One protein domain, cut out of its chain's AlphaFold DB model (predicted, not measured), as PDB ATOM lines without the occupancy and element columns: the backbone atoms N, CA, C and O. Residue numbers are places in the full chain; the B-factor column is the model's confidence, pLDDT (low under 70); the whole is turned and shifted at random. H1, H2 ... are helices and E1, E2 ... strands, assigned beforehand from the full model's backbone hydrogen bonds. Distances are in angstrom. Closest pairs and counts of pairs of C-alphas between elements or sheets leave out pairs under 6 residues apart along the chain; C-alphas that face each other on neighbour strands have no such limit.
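This is residues 16 to 84 of the 84 residues of an uncharacterized protein of Comamonadaceae bacterium (UniProt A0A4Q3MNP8). A loose, flat frame has a ribbon of two antiparallel strands, E1 and E2, near one end, H1 and H3 in the middle, and H2 with residues 56 to 68 reaching toward the other end. Residues 18 to 25 stick out. The printed part has 69 residues, under half in named elements, three helices and two strands ordered E1 H1 H2 H3 E2: class mixed, radius of gyration of the C-alphas 14.9 A, spans 46 by 31 by 14 A.

E1, residues 31 to 35, and E2, residues 79 to 83, are antiparallel at 153 degrees; N 32 and O 82 are 2.8 A apart, within hydrogen-bond range. With residues 44 to 48 alone, H1, residues 38 to 49, touches H3, residues 69 to 75; the closest C-alphas, of Arg 45 and Ala 75, are 7.0 A apart. They run opposite ways at a tilt of 36 degrees, only just steep. H2, residues 52 to 55, is close to but not clearly touching H1 (closest C-alphas Gln 49 and Leu 55, 7.6 A), and apart from H3. Each O i to N i+4 pair is within hydrogen-bond range in H1 and H3; H2 is too short for one, with its one O i to N i+3 pair in range.

E1 spans 13.1 A from C-alpha 31 at (5.207, -28.062, 16.150), H1 16.7 A, H2 5.1 A, H3 9.9 A, and E2 13.7 A to C-alpha 83 at (8.744, -30.270, 18.178).

The C-alphas farthest apart, of His 29 and Ser 60, are 45.6 A apart. The printed part has no cut; the H2 to H3 link is long, and no printed residue is under 70.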
ATOM      1  N   TRP A  16      15.550 -24.450   9.187       89.50
ATOM      2  CA  TRP A  16      15.151 -23.067   8.953       89.50
ATOM      3  C   TRP A  16      15.771 -22.387   7.733       89.50
ATOM      4  O   TRP A  16      15.355 -21.281   7.390       89.50
ATOM      5  N   HIS A  17      16.777 -22.994   7.110       87.38
ATOM      6  CA  HIS A  17      17.394 -22.466   5.899       87.38
ATOM      7  C   HIS A  17      16.705 -22.939   4.616       87.38
ATOM      8  O   HIS A  17      16.904 -22.311   3.580       87.38
ATOM      9  N   TRP A  18      15.922 -24.020   4.671       89.62
ATOM     10  CA  TRP A  18      15.331 -24.647   3.483       89.62
ATOM     11  C   TRP A  18      13.853 -25.011   3.630       89.62
ATOM     12  O   TRP A  18      13.160 -25.117   2.624       89.62
ATOM     13  N   ALA A  19      13.360 -25.217   4.850       90.44
ATOM     14  CA  ALA A  19      11.989 -25.627   5.094       90.44
ATOM     15  C   ALA A  19      11.044 -24.431   5.010       90.44
ATOM     16  O   ALA A  19      11.292 -23.364   5.579       90.44
ATOM     17  N   VAL A  20       9.917 -24.657   4.348       89.00
ATOM     18  CA  VAL A  20       8.776 -23.741   4.311       89.00
ATOM     19  C   VAL A  20       7.652 -24.280   5.201       89.00
ATOM     20  O   VAL A  20       7.624 -25.482   5.481       89.00
ATOM     21  N   PRO A  21       6.722 -23.434   5.678       86.88
ATOM     22  CA  PRO A  21       5.547 -23.914   6.401       86.88
ATOM     23  C   PRO A  21       4.824 -25.018   5.620       86.88
ATOM     24  O   PRO A  21       4.543 -24.855   4.435       86.88
ATOM     25  N   GLY A  22       4.549 -26.147   6.276       89.19
ATOM     26  CA  GLY A  22       3.903 -27.305   5.649       89.19
ATOM     27  C   GLY A  22       4.838 -28.265   4.904       89.19
ATOM     28  O   GLY A  22       4.357 -29.280   4.411       89.19
ATOM     29  N   ASP A  23       6.154 -28.012   4.848       94.69
ATOM     30  CA  ASP A  23       7.121 -28.950   4.252       94.69
ATOM     31  C   ASP A  23       7.015 -30.347   4.904       94.69
ATOM     32  O   ASP A  23       7.228 -30.462   6.116       94.69
ATOM     33  N   PRO A  24       6.715 -31.416   4.143       94.44
ATOM     34  CA  PRO A  24       6.393 -32.732   4.699       94.44
ATOM     35  C   PRO A  24       7.579 -33.419   5.390       94.44
ATOM     36  O   PRO A  24       7.380 -34.395   6.110       94.44
ATOM     37  N   ARG A  25       8.812 -32.923   5.202       94.25
ATOM     38  CA  ARG A  25      10.011 -33.460   5.867       94.25
ATOM     39  C   ARG A  25      10.109 -33.051   7.335       94.25
ATOM     40  O   ARG A  25      10.917 -33.622   8.063       94.25
ATOM     41  N   LEU A  26       9.327 -32.062   7.773       94.38
ATOM     42  CA  LEU A  26       9.263 -31.646   9.169       94.38
ATOM     43  C   LEU A  26       7.974 -32.137   9.840       94.38
ATOM     44  O   LEU A  26       6.903 -32.111   9.232       94.38
ATOM     45  N   PRO A  27       8.032 -32.532  11.125       94.69
ATOM     46  CA  PRO A  27       6.869 -33.030  11.845       94.69
ATOM     47  C   PRO A  27       5.985 -31.871  12.338       94.69
ATOM     48  O   PRO A  27       5.824 -31.666  13.539       94.69
ATOM     49  N   TRP A  28       5.377 -31.108  11.425       93.81
ATOM     50  CA  TRP A  28       4.567 -29.924  11.760       93.81
ATOM     51  C   TRP A  28       3.414 -30.205  12.731       93.81
ATOM     52  O   TRP A  28       3.077 -29.345  13.536       93.81
ATOM     53  N   HIS A  29       2.867 -31.423  12.734       94.50
ATOM     54  CA  HIS A  29       1.855 -31.857  13.707       94.50
ATOM     55  C   HIS A  29       2.353 -31.802  15.172       94.50
ATOM     56  O   HIS A  29       1.570 -31.624  16.108       94.50
ATOM     57  N   ARG A  30       3.672 -31.898  15.380       94.75
ATOM     58  CA  ARG A  30       4.346 -31.757  16.681       94.75
ATOM     59  C   ARG A  30       4.844 -30.340  16.944       94.75
ATOM     60  O   ARG A  30       5.363 -30.086  18.027       94.75
ATOM     61  N   ALA A  31       4.712 -29.420  15.986       95.12
ATOM     62  CA  ALA A  31       5.207 -28.062  16.150       95.12
ATOM     63  C   ALA A  31       4.475 -27.367  17.302       95.12
ATOM     64  O   ALA A  31       3.248 -27.435  17.430       95.12
ATOM     65  N   ARG A  32       5.243 -26.696  18.148       95.62
ATOM     66  CA  ARG A  32       4.764 -25.864  19.245       95.62
ATOM     67  C   ARG A  32       5.463 -24.520  19.168       95.62
ATOM     68  O   ARG A  32       6.636 -24.450  18.800       95.62
ATOM     69  N   ARG A  33       4.725 -23.462  19.503       95.75
ATOM     70  CA  ARG A  33       5.244 -22.100  19.604       95.75
ATOM     71  C   ARG A  33       5.473 -21.773  21.074       95.75
ATOM     72  O   ARG A  33       4.559 -21.942  21.876       95.75
ATOM     73  N   LEU A  34       6.674 -21.318  21.409       96.44
ATOM     74  CA  LEU A  34       6.974 -20.703  22.699       96.44
ATOM     75  C   LEU A  34       7.024 -19.194  22.500       96.44
ATOM     76  O   LEU A  34       7.944 -18.709  21.845       96.44
ATOM     77  N   ASP A  35       6.052 -18.473  23.046       98.31
ATOM     78  CA  ASP A  35       6.074 -17.011  23.052       98.31
ATOM     79  C   ASP A  35       7.083 -16.505  24.089       98.31
ATOM     80  O   ASP A  35       7.158 -17.017  25.207       98.31
ATOM     81  N   LEU A  36       7.889 -15.522  23.693       98.25
ATOM     82  CA  LEU A  36       8.876 -14.874  24.549       98.25
ATOM     83  C   LEU A  36       8.302 -13.555  25.052       98.25
ATOM     84  O   LEU A  36       7.772 -12.762  24.268       98.25
ATOM     85  N   ASP A  37       8.469 -13.287  26.343       98.31
ATOM     86  CA  ASP A  37       8.240 -11.946  26.870       98.31
ATOM     87  C   ASP A  37       9.265 -10.939  26.307       98.31
ATOM     88  O   ASP A  37      10.237 -11.286  25.617       98.31
ATOM     89  N   ALA A  38       9.024  -9.654  26.571       97.81
ATOM     90  CA  ALA A  38       9.855  -8.572  26.051       97.81
ATOM     91  C   ALA A  38      11.326  -8.699  26.487       97.81
ATOM     92  O   ALA A  38      12.229  -8.461  25.677       97.81
ATOM     93  N   ASP A  39      11.558  -9.132  27.726       98.31
ATOM     94  CA  ASP A  39      12.883  -9.285  28.320       98.31
ATOM     95  C   ASP A  39      13.661 -10.436  27.677       98.31
ATOM     96  O   ASP A  39      14.815 -10.271  27.274       98.31
ATOM     97  N   ALA A  40      13.040 -11.606  27.529       98.12
ATOM     98  CA  ALA A  40      13.625 -12.767  26.874       98.12
ATOM     99  C   ALA A  40      13.900 -12.486  25.393       98.12
ATOM    100  O   ALA A  40      14.992 -12.787  24.904       98.12
ATOM    101  N   ALA A  41      12.965 -11.842  24.690       98.12
ATOM    102  CA  ALA A  41      13.175 -11.420  23.309       98.12
ATOM    103  C   ALA A  41      14.322 -10.397  23.195       98.12
ATOM    104  O   ALA A  41      15.127 -10.468  22.262       98.12
ATOM    105  N   GLY A  42      14.438  -9.470  24.152       98.19
ATOM    106  CA  GLY A  42      15.545  -8.515  24.250       98.19
ATOM    107  C   GLY A  42      16.896  -9.202  24.438       98.19
ATOM    108  O   GLY A  42      17.811  -8.981  23.642       98.19
ATOM    109  N   ARG A  43      16.999 -10.102  25.423       98.31
ATOM    110  CA  ARG A  43      18.207 -10.900  25.686       98.31
ATOM    111  C   ARG A  43      18.609 -11.742  24.479       98.31
ATOM    112  O   ARG A  43      19.783 -11.771  24.124       98.31
ATOM    113  N   LYS A  44      17.645 -12.370  23.800       97.94
ATOM    114  CA  LYS A  44      17.892 -13.146  22.579       97.94
ATOM    115  C   LYS A  44      18.487 -12.280  21.467       97.94
ATOM    116  O   LYS A  44      19.488 -12.662  20.866       97.94
ATOM    117  N   ARG A  45      17.914 -11.097  21.211       97.19
ATOM    118  CA  ARG A  45      18.457 -10.153  20.217       97.19
ATOM    119  C   ARG A  45      19.874  -9.712  20.577       97.19
ATOM    120  O   ARG A  45      20.733  -9.723  19.702       97.19
ATOM    121  N   ALA A  46      20.125  -9.376  21.842       97.88
ATOM    122  CA  ALA A  46      21.456  -8.997  22.311       97.88
ATOM    123  C   ALA A  46      22.472 -10.136  22.119       97.88
ATOM    124  O   ALA A  46      23.545  -9.907  21.567       97.88
ATOM    125  N   ALA A  47      22.106 -11.372  22.469       97.44
ATOM    126  CA  ALA A  47      22.959 -12.542  22.283       97.44
ATOM    127  C   ALA A  47      23.347 -12.761  20.812       97.44
ATOM    128  O   ALA A  47      24.501 -13.067  20.523       97.44
ATOM    129  N   VAL A  48      22.422 -12.549  19.866       96.56
ATOM    130  CA  VAL A  48      22.733 -12.620  18.427       96.56
ATOM    131  C   VAL A  48      23.782 -11.577  18.037       96.56
ATOM    132  O   VAL A  48      24.705 -11.902  17.297       96.56
ATOM    133  N   GLN A  49      23.684 -10.348  18.558       96.31
ATOM    134  CA  GLN A  49      24.639  -9.273  18.253       96.31
ATOM    135  C   GLN A  49      26.057  -9.545  18.779       96.31
ATOM    136  O   GLN A  49      27.021  -9.033  18.212       96.31
ATOM    137  N   CYS A  50      26.211 -10.394  19.799       96.94
ATOM    138  CA  CYS A  50      27.528 -10.804  20.296       96.94
ATOM    139  C   CYS A  50      28.337 -11.616  19.266       96.94
ATOM    140  O   CYS A  50      29.562 -11.661  19.355       96.94
ATOM    141  N   PHE A  51      27.700 -12.214  18.253       94.62
ATOM    142  CA  PHE A  51      28.384 -12.934  17.170       94.62
ATOM    143  C   PHE A  51      28.913 -11.975  16.087       94.62
ATOM    144  O   PHE A  51      28.664 -12.165  14.897       94.62
ATOM    145  N   ALA A  52      29.650 -10.934  16.487       92.12
ATOM    146  CA  ALA A  52      30.038  -9.818  15.621       92.12
ATOM    147  C   ALA A  52      30.787 -10.245  14.344       92.12
ATOM    148  O   ALA A  52      30.463  -9.759  13.260       92.12
ATOM    149  N   SER A  53      31.730 -11.188  14.443       92.19
ATOM    150  CA  SER A  53      32.479 -11.727  13.293       92.19
ATOM    151  C   SER A  53      31.615 -12.543  12.325       92.19
ATOM    152  O   SER A  53      31.988 -12.733  11.177       92.19
ATOM    153  N   GLN A  54      30.433 -12.993  12.754       94.75
ATOM    154  CA  GLN A  54      29.497 -13.747  11.916       94.75
ATOM    155  C   GLN A  54      28.453 -12.825  11.271       94.75
ATOM    156  O   GLN A  54      27.745 -13.250  10.359       94.75
ATOM    157  N   LEU A  55      28.333 -11.589  11.762       95.19
ATOM    158  CA  LEU A  55      27.369 -10.581  11.312       95.19
ATOM    159  C   LEU A  55      27.980  -9.542  10.373       95.19
ATOM    160  O   LEU A  55      27.243  -8.837   9.685       95.19
ATOM    161  N   LYS A  56      29.309  -9.431  10.349       93.31
ATOM    162  CA  LYS A  56      30.045  -8.482   9.517       93.31
ATOM    163  C   LYS A  56      30.901  -9.227   8.492       93.31
ATOM    164  O   LYS A  56      31.254 -10.378   8.740       93.31
ATOM    165  N   PRO A  57      31.236  -8.590   7.359       92.75
ATOM    166  CA  PRO A  57      32.254  -9.111   6.465       92.75
ATOM    167  C   PRO A  57      33.595  -9.261   7.183       92.75
ATOM    168  O   PRO A  57      33.935  -8.452   8.052       92.75
ATOM    169  N   ASP A  58      34.354 -10.272   6.791       92.50
ATOM    170  CA  ASP A  58      35.722 -10.466   7.247       92.50
ATOM    171  C   ASP A  58      36.643  -9.466   6.524       92.50
ATOM    172  O   ASP A  58      36.781  -9.536   5.300       92.50
ATOM    173  N   PRO A  59      37.294  -8.533   7.242       90.38
ATOM    174  CA  PRO A  59      38.164  -7.538   6.623       90.38
ATOM    175  C   PRO A  59      39.454  -8.134   6.043       90.38
ATOM    176  O   PRO A  59      40.085  -7.491   5.210       90.38
ATOM    177  N   SER A  60      39.862  -9.331   6.476       93.12
ATOM    178  CA  SER A  60      41.097  -9.976   6.020       93.12
ATOM    179  C   SER A  60      40.921 -10.758   4.718       93.12
ATOM    180  O   SER A  60      41.849 -10.832   3.915       93.12
ATOM    181  N   THR A  61      39.728 -11.309   4.485       93.88
ATOM    182  CA  THR A  61      39.426 -12.144   3.309       93.88
ATOM    183  C   THR A  61      38.409 -11.515   2.358       93.88
ATOM    184  O   THR A  61      38.257 -11.977   1.228       93.88
ATOM    185  N   GLY A  62      37.681 -10.483   2.796       91.88
ATOM    186  CA  GLY A  62      36.545  -9.914   2.071       91.88
ATOM    187  C   GLY A  62      35.300 -10.808   2.073       91.88
ATOM    188  O   GLY A  62      34.308 -10.472   1.422       91.88
ATOM    189  N   ALA A  63      35.322 -11.942   2.782       93.31
ATOM    190  CA  ALA A  63      34.181 -12.840   2.857       93.31
ATOM    191  C   ALA A  63      32.982 -12.142   3.516       93.31
ATOM    192  O   ALA A  63      33.124 -11.410   4.495       93.31
ATOM    193  N   GLY A  64      31.783 -12.373   2.979       92.69
ATOM    194  CA  GLY A  64      30.548 -11.853   3.560       92.69
ATOM    195  C   GLY A  64      30.218 -12.476   4.926       92.69
ATOM    196  O   GLY A  64      30.824 -13.474   5.323       92.69
ATOM    197  N   PRO A  65      29.224 -11.927   5.644       94.25
ATOM    198  CA  PRO A  65      28.809 -12.463   6.935       94.25
ATOM    199  C   PRO A  65      28.317 -13.910   6.818       94.25
ATOM    200  O   PRO A  65      27.539 -14.254   5.924       94.25
ATOM    201  N   ILE A  66      28.727 -14.748   7.772       93.06
ATOM    202  CA  ILE A  66      28.304 -16.154   7.859       93.06
ATOM    203  C   ILE A  66      26.797 -16.247   8.142       93.06
ATOM    204  O   ILE A  66      26.085 -17.067   7.553       93.06
ATOM    205  N   LEU A  67      26.282 -15.400   9.039       92.00
ATOM    206  CA  LEU A  67      24.854 -15.337   9.319       92.00
ATOM    207  C   LEU A  67      24.144 -14.533   8.233       92.00
ATOM    208  O   LEU A  67      24.301 -13.321   8.108       92.00
ATOM    209  N   ARG A  68      23.274 -15.218   7.487       90.62
ATOM    210  CA  ARG A  68      22.362 -14.572   6.540       90.62
ATOM    211  C   ARG A  68      21.419 -13.618   7.275       90.62
ATOM    212  O   ARG A  68      20.966 -13.914   8.384       90.62
ATOM    213  N   SER A  69      21.020 -12.539   6.607       91.25
ATOM    214  CA  SER A  69      20.016 -11.593   7.118       91.25
ATOM    215  C   SER A  69      18.709 -12.287   7.524       91.25
ATOM    216  O   SER A  69      18.118 -11.949   8.547       91.25
ATOM    217  N   THR A  70      18.295 -13.324   6.791       91.31
ATOM    218  CA  THR A  70      17.114 -14.141   7.116       91.31
ATOM    219  C   THR A  70      17.264 -14.916   8.426       91.31
ATOM    220  O   THR A  70      16.290 -15.058   9.166       91.31
ATOM    221  N   THR A  71      18.474 -15.374   8.763       91.94
ATOM    222  CA  THR A  71      18.763 -16.016  10.053       91.94
ATOM    223  C   THR A  71      18.634 -15.018  11.195       91.94
ATOM    224  O   THR A  71      17.986 -15.320  12.196       91.94
ATOM    225  N   VAL A  72      19.197 -13.818  11.031       94.69
ATOM    226  CA  VAL A  72      19.117 -12.744  12.034       94.69
ATOM    227  C   VAL A  72      17.665 -12.303  12.239       94.69
ATOM    228  O   VAL A  72      17.200 -12.223  13.374       94.69
ATOM    229  N   ALA A  73      16.911 -12.112  11.154       94.06
ATOM    230  CA  ALA A  73      15.494 -11.759  11.210       94.06
ATOM    231  C   ALA A  73      14.648 -12.845  11.898       94.06
ATOM    232  O   ALA A  73      13.768 -12.535  12.700       94.06
ATOM    233  N   ARG A  74      14.931 -14.131  11.639       93.12
ATOM    234  CA  ARG A  74      14.278 -15.247  12.341       93.12
ATOM    235  C   ARG A  74      14.595 -15.226  13.834       93.12
ATOM    236  O   ARG A  74      13.685 -15.377  14.643       93.12
ATOM    237  N   ALA A  75      15.858 -15.017  14.202       93.69
ATOM    238  CA  ALA A  75      16.267 -14.931  15.599       93.69
ATOM    239  C   ALA A  75      15.666 -13.706  16.317       93.69
ATOM    240  O   ALA A  75      15.457 -13.741  17.522       93.69
ATOM    241  N   ALA A  76      15.310 -12.643  15.596       95.75
ATOM    242  CA  ALA A  76      14.656 -11.477  16.185       95.75
ATOM    243  C   ALA A  76      13.167 -11.688  16.533       95.75
ATOM    244  O   ALA A  76      12.594 -10.854  17.238       95.75
ATOM    245  N   ARG A  77      12.535 -12.777  16.066       96.19
ATOM    246  CA  ARG A  77      11.123 -13.074  16.352       96.19
ATOM    247  C   ARG A  77      10.889 -13.248  17.861       96.19
ATOM    248  O   ARG A  77      11.714 -13.890  18.519       96.19
ATOM    249  N   PRO A  78       9.752 -12.766  18.399       97.56
ATOM    250  CA  PRO A  78       9.409 -12.871  19.819       97.56
ATOM    251  C   PRO A  78       8.860 -14.259  20.185       97.56
ATOM    252  O   PRO A  78       8.043 -14.390  21.086       97.56
ATOM    253  N   PHE A  79       9.256 -15.299  19.453       97.25
ATOM    254  CA  PHE A  79       8.852 -16.671  19.712       97.25
ATOM    255  C   PHE A  79       9.886 -17.660  19.170       97.25
ATOM    256  O   PHE A  79      10.679 -17.328  18.282       97.25
ATOM    257  N   GLU A  80       9.827 -18.887  19.677       95.69
ATOM    258  CA  GLU A  80      10.546 -20.051  19.159       95.69
ATOM    259  C   GLU A  80       9.585 -21.132  18.680       95.69
ATOM    260  O   GLU A  80       8.442 -21.214  19.133       95.69
ATOM    261  N   VAL A  81      10.064 -21.978  17.768       94.69
ATOM    262  CA  VAL A  81       9.331 -23.155  17.292       94.69
ATOM    263  C   VAL A  81      10.150 -24.408  17.577       94.69
ATOM    264  O   VAL A  81      11.324 -24.482  17.218       94.69
ATOM    265  N   PHE A  82       9.513 -25.396  18.196       95.25
ATOM    266  CA  PHE A  82      10.106 -26.687  18.550       95.25
ATOM    267  C   PHE A  82       9.110 -27.826  18.301       95.25
ATOM    268  O   PHE A  82       7.921 -27.576  18.102       95.25
ATOM    269  N   PHE A  83       9.580 -29.074  18.317       95.19
ATOM    270  CA  PHE A  83       8.744 -30.270  18.178       95.19
ATOM    271  C   PHE A  83       8.715 -31.067  19.483       95.19
ATOM    272  O   PHE A  83       9.772 -31.398  20.024       95.19
ATOM    273  N   ALA A  84       7.517 -31.370  19.997       92.81
ATOM    274  CA  ALA A  84       7.320 -32.049  21.284       92.81
ATOM    275  C   ALA A  84       5.942 -32.710  21.418       92.81
ATOM    276  O   ALA A  84       5.175 -32.703  20.429       92.81
TER     277      ALA A  84